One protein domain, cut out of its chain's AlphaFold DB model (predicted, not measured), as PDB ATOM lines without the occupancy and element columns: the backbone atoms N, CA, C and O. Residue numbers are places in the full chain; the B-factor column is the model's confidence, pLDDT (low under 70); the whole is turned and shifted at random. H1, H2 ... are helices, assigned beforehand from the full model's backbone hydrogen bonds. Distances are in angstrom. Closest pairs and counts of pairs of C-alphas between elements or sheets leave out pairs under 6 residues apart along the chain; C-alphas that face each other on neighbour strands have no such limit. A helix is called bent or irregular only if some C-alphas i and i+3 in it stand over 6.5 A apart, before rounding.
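This is residues 11 to 85 of the 85 residues of the protein "Hypothetical protein" of Adineta steineri (UniProt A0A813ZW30). With little regular structure, this is a lobe of winding loops holding the tiny helix H1, from which the chain runs out as an arm to helix H2; residues 76 to 81, of which 76 to 79 belong to H2, stick out free. The printed part has 75 residues, H1 then H2, and no named strand; its class is all helix, with only 16 residues in named elements. It is only just loose, close to extended, with a radius of gyration of the C-alphas of 17.0 A and spans of 54 by 24 by 22 A.

Residues 13 to 14 pair with residues 57 to 58, antiparallel. H1, residues 25 to 28, and H2, residues 68 to 79, are apart. H1 is too short for an O i to N i+4 pair; H2 has 6 of 8 within hydrogen-bond range.

H1 begins at C-alpha 25 (175.462, 238.988, 275.328) and measures 5.5 A. H2 measures 14.7 A and ends at C-alpha 79 (176.545, 200.172, 249.986). H2 is irregular, but only just: C-alphas 70 and 73 are 6.8 A apart.

The C-alphas farthest apart, of Pro 26 and Glu 85, are 55.3 A apart. The link from H1 to H2, 39 residues, is long. The printed part has no cut; residue 85 is under pLDDT 70.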
ATOM      1  N   TRP A  11     167.009 215.474 276.026       91.00
ATOM      2  CA  TRP A  11     166.589 215.915 277.351       91.00
ATOM      3  C   TRP A  11     166.727 217.438 277.502       91.00
ATOM      4  O   TRP A  11     167.695 218.004 276.998       91.00
ATOM      5  N   PRO A  12     165.788 218.108 278.199       92.75
ATOM      6  CA  PRO A  12     165.887 219.539 278.440       92.75
ATOM      7  C   PRO A  12     167.119 219.848 279.299       92.75
ATOM      8  O   PRO A  12     167.325 219.240 280.352       92.75
ATOM      9  N   GLN A  13     167.925 220.798 278.840       90.94
ATOM     10  CA  GLN A  13     169.138 221.269 279.496       90.94
ATOM     11  C   GLN A  13     169.092 222.792 279.608       90.94
ATOM     12  O   GLN A  13     168.824 223.481 278.625       90.94
ATOM     13  N   PHE A  14     169.369 223.295 280.811       92.81
ATOM     14  CA  PHE A  14     169.410 224.723 281.127       92.81
ATOM     15  C   PHE A  14     170.789 225.048 281.700       92.81
ATOM     16  O   PHE A  14     171.021 224.918 282.903       92.81
ATOM     17  N   ASN A  15     171.739 225.380 280.826       94.19
ATOM     18  CA  ASN A  15     173.091 225.750 281.242       94.19
ATOM     19  C   ASN A  15     173.235 227.261 281.456       94.19
ATOM     20  O   ASN A  15     174.223 227.681 282.048       94.19
ATOM     21  N   SER A  16     172.284 228.083 281.012       92.69
ATOM     22  CA  SER A  16     172.321 229.538 281.211       92.69
ATOM     23  C   SER A  16     172.320 229.962 282.685       92.69
ATOM     24  O   SER A  16     172.908 230.990 283.019       92.69
ATOM     25  N   ASP A  17     171.758 229.140 283.574       93.44
ATOM     26  CA  ASP A  17     171.727 229.380 285.025       93.44
ATOM     27  C   ASP A  17     173.069 229.092 285.729       93.44
ATOM     28  O   ASP A  17     173.227 229.333 286.932       93.44
ATOM     29  N   ARG A  18     174.059 228.553 285.009       95.06
ATOM     30  CA  ARG A  18     175.364 228.206 285.575       95.06
ATOM     31  C   ARG A  18     176.235 229.439 285.788       95.06
ATOM     32  O   ARG A  18     176.579 230.158 284.855       95.06
ATOM     33  N   LEU A  19     176.690 229.618 287.026       95.12
ATOM     34  CA  LEU A  19     177.518 230.760 287.433       95.12
ATOM     35  C   LEU A  19     178.951 230.720 286.879       95.12
ATOM     36  O   LEU A  19     179.625 231.747 286.857       95.12
ATOM     37  N   ASP A  20     179.439 229.546 286.475       95.81
ATOM     38  CA  ASP A  20     180.785 229.366 285.924       95.81
ATOM     39  C   ASP A  20     180.886 229.715 284.430       95.81
ATOM     40  O   ASP A  20     181.992 229.840 283.898       95.81
ATOM     41  N   ILE A  21     179.754 229.918 283.750       94.88
ATOM     42  CA  ILE A  21     179.700 230.183 282.313       94.88
ATOM     43  C   ILE A  21     179.689 231.689 282.043       94.88
ATOM     44  O   ILE A  21     178.881 232.443 282.578       94.88
ATOM     45  N   GLN A  22     180.565 232.133 281.141       94.62
ATOM     46  CA  GLN A  22     180.555 233.514 280.659       94.62
ATOM     47  C   GLN A  22     179.623 233.649 279.451       94.62
ATOM     48  O   GLN A  22     179.853 233.014 278.417       94.62
ATOM     49  N   LEU A  23     178.599 234.495 279.578       93.00
ATOM     50  CA  LEU A  23     177.615 234.746 278.525       93.00
ATOM     51  C   LEU A  23     178.148 235.697 277.444       93.00
ATOM     52  O   LEU A  23     178.785 236.713 277.726       93.00
ATOM     53  N   ASN A  24     177.835 235.383 276.193       91.81
ATOM     54  CA  ASN A  24     178.093 236.199 275.018       91.81
ATOM     55  C   ASN A  24     176.856 237.042 274.684       91.81
ATOM     56  O   ASN A  24     176.136 236.754 273.730       91.81
ATOM     57  N   ILE A  25     176.637 238.107 275.457       85.06
ATOM     58  CA  ILE A  25     175.462 238.988 275.328       85.06
ATOM     59  C   ILE A  25     175.288 239.535 273.891       85.06
ATOM     60  O   ILE A  25     174.171 239.508 273.376       85.06
ATOM     61  N   PRO A  26     176.345 239.991 273.179       81.69
ATOM     62  CA  PRO A  26     176.198 240.410 271.783       81.69
ATOM     63  C   PRO A  26     175.838 239.265 270.828       81.69
ATOM     64  O   PRO A  26     175.188 239.506 269.814       81.69
ATOM     65  N   GLY A  27     176.281 238.039 271.124       75.38
ATOM     66  CA  GLY A  27     176.039 236.855 270.298       75.38
ATOM     67  C   GLY A  27     174.606 236.335 270.360       75.38
ATOM     68  O   GLY A  27     174.165 235.674 269.426       75.38
ATOM     69  N   GLU A  28     173.862 236.676 271.414       76.19
ATOM     70  CA  GLU A  28     172.466 236.266 271.563       76.19
ATOM     71  C   GLU A  28     171.587 236.847 270.452       76.19
ATOM     72  O   GLU A  28     170.720 236.142 269.950       76.19
ATOM     73  N   CYS A  29     171.808 238.098 270.017       73.94
ATOM     74  CA  CYS A  29     171.041 238.754 268.939       73.94
ATOM     75  C   CYS A  29     169.502 238.567 269.040       73.94
ATOM     76  O   CYS A  29     168.812 238.512 268.022       73.94
ATOM     77  N   GLY A  30     168.953 238.470 270.260       71.19
ATOM     78  CA  GLY A  30     167.524 238.218 270.513       71.19
ATOM     79  C   GLY A  30     167.077 236.751 270.406       71.19
ATOM     80  O   GLY A  30     165.880 236.478 270.453       71.19
ATOM     81  N   GLY A  31     168.019 235.824 270.239       80.94
ATOM     82  CA  GLY A  31     167.842 234.375 270.292       80.94
ATOM     83  C   GLY A  31     168.195 233.782 271.660       80.94
ATOM     84  O   GLY A  31     168.070 234.441 272.690       80.94
ATOM     85  N   SER A  32     168.603 232.513 271.667       86.38
ATOM     86  CA  SER A  32     168.929 231.770 272.892       86.38
ATOM     87  C   SER A  32     170.225 232.260 273.558       86.38
ATOM     88  O   SER A  32     171.132 232.691 272.838       86.38
ATOM     89  N   PRO A  33     170.366 232.120 274.895       91.56
ATOM     90  CA  PRO A  33     171.599 232.440 275.607       91.56
ATOM     91  C   PRO A  33     172.805 231.709 275.019       91.56
ATOM     92  O   PRO A  33     172.760 230.495 274.784       91.56
ATOM     93  N   GLN A  34     173.890 232.447 274.786       93.38
ATOM     94  CA  GLN A  34     175.120 231.898 274.220       93.38
ATOM     95  C   GLN A  34     176.291 232.050 275.176       93.38
ATOM     96  O   GLN A  34     176.424 233.043 275.880       93.38
ATOM     97  N   SER A  35     177.185 231.075 275.159       94.50
ATOM     98  CA  SER A  35     178.463 231.112 275.863       94.50
ATOM     99  C   SER A  35     179.553 231.794 275.035       94.50
ATOM    100  O   SER A  35     179.547 231.751 273.805       94.50
ATOM    101  N   LEU A  36     180.543 232.392 275.705       94.56
ATOM    102  CA  LEU A  36     181.792 232.825 275.061       94.56
ATOM    103  C   LEU A  36     182.714 231.647 274.722       94.56
ATOM    104  O   LEU A  36     183.578 231.766 273.854       94.56
ATOM    105  N   GLN A  37     182.558 230.525 275.423       93.69
ATOM    106  CA  GLN A  37     183.365 229.324 275.243       93.69
ATOM    107  C   GLN A  37     182.465 228.116 275.048       93.69
ATOM    108  O   GLN A  37     181.492 227.934 275.770       93.69
ATOM    109  N   MET A  38     182.833 227.266 274.095       92.31
ATOM    110  CA  MET A  38     182.113 226.032 273.821       92.31
ATOM    111  C   MET A  38     182.143 225.111 275.047       92.31
ATOM    112  O   MET A  38     183.218 224.757 275.535       92.31
ATOM    113  N   LEU A  39     180.963 224.680 275.493       92.56
ATOM    114  CA  LEU A  39     180.851 223.686 276.552       92.56
ATOM    115  C   LEU A  39     181.410 222.323 276.116       92.56
ATOM    116  O   LEU A  39     181.342 221.966 274.929       92.56
ATOM    117  N   PRO A  40     181.934 221.522 277.062       91.06
ATOM    118  CA  PRO A  40     182.304 220.142 276.787       91.06
ATOM    119  C   PRO A  40     181.138 219.367 276.149       91.06
ATOM    120  O   PRO A  40     179.983 219.610 276.495       91.06
ATOM    121  N   PRO A  41     181.401 218.403 275.244       87.25
ATOM    122  CA  PRO A  41     180.354 217.582 274.627       87.25
ATOM    123  C   PRO A  41     179.434 216.873 275.625       87.25
ATOM    124  O   PRO A  41     178.282 216.627 275.299       87.25
ATOM    125  N   ASP A  42     179.949 216.574 276.817       88.56
ATOM    126  CA  ASP A  42     179.239 215.864 277.882       88.56
ATOM    127  C   ASP A  42     178.275 216.779 278.675       88.56
ATOM    128  O   ASP A  42     177.452 216.287 279.440       88.56
ATOM    129  N   GLU A  43     178.366 218.104 278.500       89.56
ATOM    130  CA  GLU A  43     177.615 219.116 279.267       89.56
ATOM    131  C   GLU A  43     176.634 219.930 278.406       89.56
ATOM    132  O   GLU A  43     176.047 220.903 278.875       89.56
ATOM    133  N   ARG A  44     176.458 219.567 277.134       88.19
ATOM    134  CA  ARG A  44     175.615 220.306 276.183       88.19
ATOM    135  C   ARG A  44     174.747 219.372 275.359       88.19
ATOM    136  O   ARG A  44     175.057 218.188 275.213       88.19
ATOM    137  N   SER A  45     173.709 219.929 274.745       87.31
ATOM    138  CA  SER A  45     172.860 219.164 273.844       87.31
ATOM    139  C   SER A  45     173.612 218.840 272.552       87.31
ATOM    140  O   SER A  45     174.620 219.466 272.187       87.31
ATOM    141  N   ILE A  46     173.137 217.823 271.835       87.19
ATOM    142  CA  ILE A  46     173.761 217.414 270.581       87.19
ATOM    143  C   ILE A  46     173.458 218.462 269.505       87.19
ATOM    144  O   ILE A  46     172.390 218.487 268.907       87.19
ATOM    145  N   LYS A  47     174.448 219.299 269.198       86.94
ATOM    146  CA  LYS A  47     174.392 220.261 268.091       86.94
ATOM    147  C   LYS A  47     175.131 219.678 266.879       86.94
ATOM    148  O   LYS A  47     176.357 219.551 266.899       86.94
ATOM    149  N   LYS A  48     174.388 219.292 265.835       83.62
ATOM    150  CA  LYS A  48     174.907 218.770 264.549       83.62
ATOM    151  C   LYS A  48     174.678 219.766 263.406       83.62
ATOM    152  O   LYS A  48     173.888 220.693 263.529       83.62
ATOM    153  N   TRP A  49     175.315 219.530 262.261       84.31
ATOM    154  CA  TRP A  49     175.045 220.241 261.002       84.31
ATOM    155  C   TRP A  49     175.271 221.758 261.091       84.31
ATOM    156  O   TRP A  49     176.407 222.201 260.976       84.31
ATOM    157  N   ASN A  50     174.208 222.531 261.317       83.62
ATOM    158  CA  ASN A  50     174.215 223.993 261.357       83.62
ATOM    159  C   ASN A  50     173.767 224.551 262.718       83.62
ATOM    160  O   ASN A  50     173.523 225.748 262.836       83.62
ATOM    161  N   TYR A  51     173.612 223.698 263.733       84.06
ATOM    162  CA  TYR A  51     173.203 224.130 265.065       84.06
ATOM    163  C   TYR A  51     174.353 224.803 265.832       84.06
ATOM    164  O   TYR A  51     175.512 224.383 265.743       84.06
ATOM    165  N   GLY A  52     174.027 225.840 266.608       87.56
ATOM    166  CA  GLY A  52     174.995 226.653 267.338       87.56
ATOM    167  C   GLY A  52     175.620 225.907 268.514       87.56
ATOM    168  O   GLY A  52     174.951 225.598 269.493       87.56
ATOM    169  N   VAL A  53     176.932 225.658 268.456       89.44
ATOM    170  CA  VAL A  53     177.670 224.953 269.525       89.44
ATOM    171  C   VAL A  53     177.825 225.751 270.823       89.44
ATOM    172  O   VAL A  53     178.235 225.170 271.825       89.44
ATOM    173  N   TYR A  54     177.519 227.051 270.785       92.12
ATOM    174  CA  TYR A  54     177.610 227.982 271.911       92.12
ATOM    175  C   TYR A  54     176.272 228.206 272.623       92.12
ATOM    176  O   TYR A  54     176.271 228.799 273.699       92.12
ATOM    177  N   GLU A  55     175.156 227.755 272.041       92.00
ATOM    178  CA  GLU A  55     173.836 227.828 272.675       92.00
ATOM    179  C   GLU A  55     173.827 226.997 273.961       92.00
ATOM    180  O   GLU A  55     174.275 225.849 273.966       92.00
ATOM    181  N   LEU A  56     173.334 227.596 275.043       93.25
ATOM    182  CA  LEU A  56     173.385 227.005 276.379       93.25
ATOM    183  C   LEU A  56     172.172 226.145 276.709       93.25
ATOM    184  O   LEU A  56     172.322 225.096 277.342       93.25
ATOM    185  N   ASP A  57     171.002 226.580 276.254       92.81
ATOM    186  CA  ASP A  57     169.729 225.964 276.603       92.81
ATOM    187  C   ASP A  57     169.107 225.307 275.379       92.81
ATOM    188  O   ASP A  57     169.055 225.894 274.292       92.81
ATOM    189  N   ASP A  58     168.652 224.070 275.547       91.56
ATOM    190  CA  ASP A  58     168.049 223.287 274.477       91.56
ATOM    191  C   ASP A  58     167.285 222.081 275.034       91.56
ATOM    192  O   ASP A  58     167.372 221.742 276.214       91.56
ATOM    193  N   GLY A  59     166.574 221.399 274.147       89.50
ATOM    194  CA  GLY A  59     165.923 220.137 274.432       89.50
ATOM    195  C   GLY A  59     164.521 220.289 274.989       89.50
ATOM    196  O   GLY A  59     164.130 221.298 275.574       89.50
ATOM    197  N   SER A  60     163.719 219.257 274.750       90.75
ATOM    198  CA  SER A  60     162.317 219.224 275.171       90.75
ATOM    199  C   SER A  60     161.912 217.909 275.824       90.75
ATOM    200  O   SER A  60     160.833 217.834 276.397       90.75
ATOM    201  N   GLY A  61     162.739 216.865 275.731       92.00
ATOM    202  CA  GLY A  61     162.420 215.506 276.175       92.00
ATOM    203  C   GLY A  61     161.444 214.752 275.264       92.00
ATOM    204  O   GLY A  61     161.199 213.572 275.483       92.00
ATOM    205  N   PHE A  62     160.903 215.394 274.223       94.19
ATOM    206  CA  PHE A  62     159.920 214.800 273.300       94.19
ATOM    207  C   PHE A  62     160.491 214.509 271.910       94.19
ATOM    208  O   PHE A  62     159.748 214.275 270.956       94.19
ATOM    209  N   ARG A  63     161.814 214.597 271.768       90.75
ATOM    210  CA  ARG A  63     162.530 214.386 270.513       90.75
ATOM    211  C   ARG A  63     163.739 213.504 270.744       90.75
ATOM    212  O   ARG A  63     164.334 213.525 271.818       90.75
ATOM    213  N   GLU A  64     164.093 212.773 269.702       91.31
ATOM    214  CA  GLU A  64     165.260 211.909 269.660       91.31
ATOM    215  C   GLU A  64     166.164 212.337 268.504       91.31
ATOM    216  O   GLU A  64     165.694 212.748 267.438       91.31
ATOM    217  N   GLU A  65     167.465 212.272 268.739       89.88
ATOM    218  CA  GLU A  65     168.500 212.563 267.765       89.88
ATOM    219  C   GLU A  65     168.689 211.397 266.799       89.88
ATOM    220  O   GLU A  65     168.680 210.230 267.178       89.88
ATOM    221  N   ASP A  66     168.918 211.702 265.524       89.81
ATOM    222  CA  ASP A  66     169.165 210.652 264.545       89.81
ATOM    223  C   ASP A  66     170.525 209.954 264.797       89.81
ATOM    224  O   ASP A  66     171.534 210.623 265.073       89.81
ATOM    225  N   PRO A  67     170.599 208.618 264.640       88.69
ATOM    226  CA  PRO A  67     171.823 207.847 264.848       88.69
ATOM    227  C   PRO A  67     172.792 207.917 263.654       88.69
ATOM    228  O   PRO A  67     173.764 207.158 263.602       88.69
ATOM    229  N   THR A  68     172.562 208.800 262.672       90.06
ATOM    230  CA  THR A  68     173.338 208.848 261.418       90.06
ATOM    231  C   THR A  68     174.824 209.034 261.675       90.06
ATOM    232  O   THR A  68     175.630 208.422 260.982       90.06
ATOM    233  N   ALA A  69     175.203 209.801 262.702       86.25
ATOM    234  CA  ALA A  69     176.606 209.996 263.073       86.25
ATOM    235  C   ALA A  69     177.356 208.666 263.273       86.25
ATOM    236  O   ALA A  69     178.528 208.562 262.917       86.25
ATOM    237  N   TYR A  70     176.671 207.640 263.781       85.88
ATOM    238  CA  TYR A  70     177.224 206.305 263.993       85.88
ATOM    239  C   TYR A  70     176.993 205.367 262.811       85.88
ATOM    240  O   TYR A  70     177.839 204.533 262.493       85.88
ATOM    241  N   LEU A  71     175.831 205.479 262.166       91.12
ATOM    242  CA  LEU A  71     175.397 204.512 261.165       91.12
ATOM    243  C   LEU A  71     175.867 204.843 259.749       91.12
ATOM    244  O   LEU A  71     175.903 203.945 258.911       91.12
ATOM    245  N   ILE A  72     176.246 206.090 259.454       92.38
ATOM    246  CA  ILE A  72     176.594 206.496 258.086       92.38
ATOM    247  C   ILE A  72     177.799 205.723 257.547       92.38
ATOM    248  O   ILE A  72     177.795 205.311 256.390       92.38
ATOM    249  N   SER A  73     178.797 205.446 258.393       91.69
ATOM    250  CA  SER A  73     179.954 204.634 258.008       91.69
ATOM    251  C   SER A  73     179.546 203.192 257.723       91.69
ATOM    252  O   SER A  73     179.941 202.645 256.697       91.69
ATOM    253  N   TYR A  74     178.703 202.597 258.574       94.25
ATOM    254  CA  TYR A  74     178.192 201.242 258.367       94.25
ATOM    255  C   TYR A  74     177.419 201.124 257.049       94.25
ATOM    256  O   TYR A  74     177.711 200.254 256.230       94.25
ATOM    257  N   TRP A  75     176.463 202.026 256.813       95.44
ATOM    258  CA  TRP A  75     175.650 202.007 255.599       95.44
ATOM    259  C   TRP A  75     176.458 202.337 254.349       95.44
ATOM    260  O   TRP A  75     176.245 201.700 253.320       95.44
ATOM    261  N   GLY A  76     177.421 203.258 254.435       95.94
ATOM    262  CA  GLY A  76     178.352 203.542 253.345       95.94
ATOM    263  C   GLY A  76     179.181 202.313 252.978       95.94
ATOM    264  O   GLY A  76     179.217 201.915 251.817       95.94
ATOM    265  N   MET A  77     179.783 201.646 253.964       96.56
ATOM    266  CA  MET A  77     180.550 200.419 253.729       96.56
ATOM    267  C   MET A  77     179.680 199.290 253.177       96.56
ATOM    268  O   MET A  77     180.118 198.588 252.268       96.56
ATOM    269  N   ARG A  78     178.448 199.133 253.676       95.19
ATOM    270  CA  ARG A  78     177.494 198.162 253.127       95.19
ATOM    271  C   ARG A  78     177.174 198.477 251.664       95.19
ATOM    272  O   ARG A  78     177.214 197.580 250.836       95.19
ATOM    273  N   TYR A  79     176.880 199.737 251.344       96.31
ATOM    274  CA  TYR A  79     176.545 200.172 249.986       96.31
ATOM    275  C   TYR A  79     177.690 199.930 248.990       96.31
ATOM    276  O   TYR A  79     177.447 199.518 247.860       96.31
ATOM    277  N   PHE A  80     178.938 200.135 249.417       97.00
ATOM    278  CA  PHE A  80     180.129 199.899 248.596       97.00
ATOM    279  C   PHE A  80     180.661 198.454 248.648       97.00
ATOM    280  O   PHE A  80     181.733 198.202 248.104       97.00
ATOM    281  N   ASN A  81     179.954 197.509 249.285       93.94
ATOM    282  CA  ASN A  81     180.414 196.126 249.491       93.94
ATOM    283  C   ASN A  81     181.818 196.033 250.132       93.94
ATOM    284  O   ASN A  81     182.645 195.212 249.743       93.94
ATOM    285  N   LEU A  82     182.095 196.896 251.113       95.81
ATOM    286  CA  LEU A  82     183.352 196.921 251.879       95.81
ATOM    287  C   LEU A  82     183.264 196.148 253.201       95.81
ATOM    288  O   LEU A  82     184.273 195.967 253.882       95.81
ATOM    289  N   LEU A  83     182.059 195.734 253.592       89.31
ATOM    290  CA  LEU A  83     181.866 194.793 254.687       89.31
ATOM    291  C   LEU A  83     182.181 193.404 254.121       89.31
ATOM    292  O   LEU A  83     181.522 192.985 253.172       89.31
ATOM    293  N   GLY A  84     183.223 192.747 254.637       80.44
ATOM    294  CA  GLY A  84     183.535 191.360 254.273       80.44
ATOM    295  C   GLY A  84     182.361 190.418 254.570       80.44
ATOM    296  O   GLY A  84     181.434 190.807 255.284       80.44
ATOM    297  N   GLU A  85     182.404 189.207 254.007       68.44
ATOM    298  CA  GLU A  85     181.455 188.136 254.365       68.44
ATOM    299  C   GLU A  85     181.504 187.786 255.858       68.44
ATOM    300  O   GLU A  85     182.620 187.761 256.434       68.44
TER     301      GLU A  85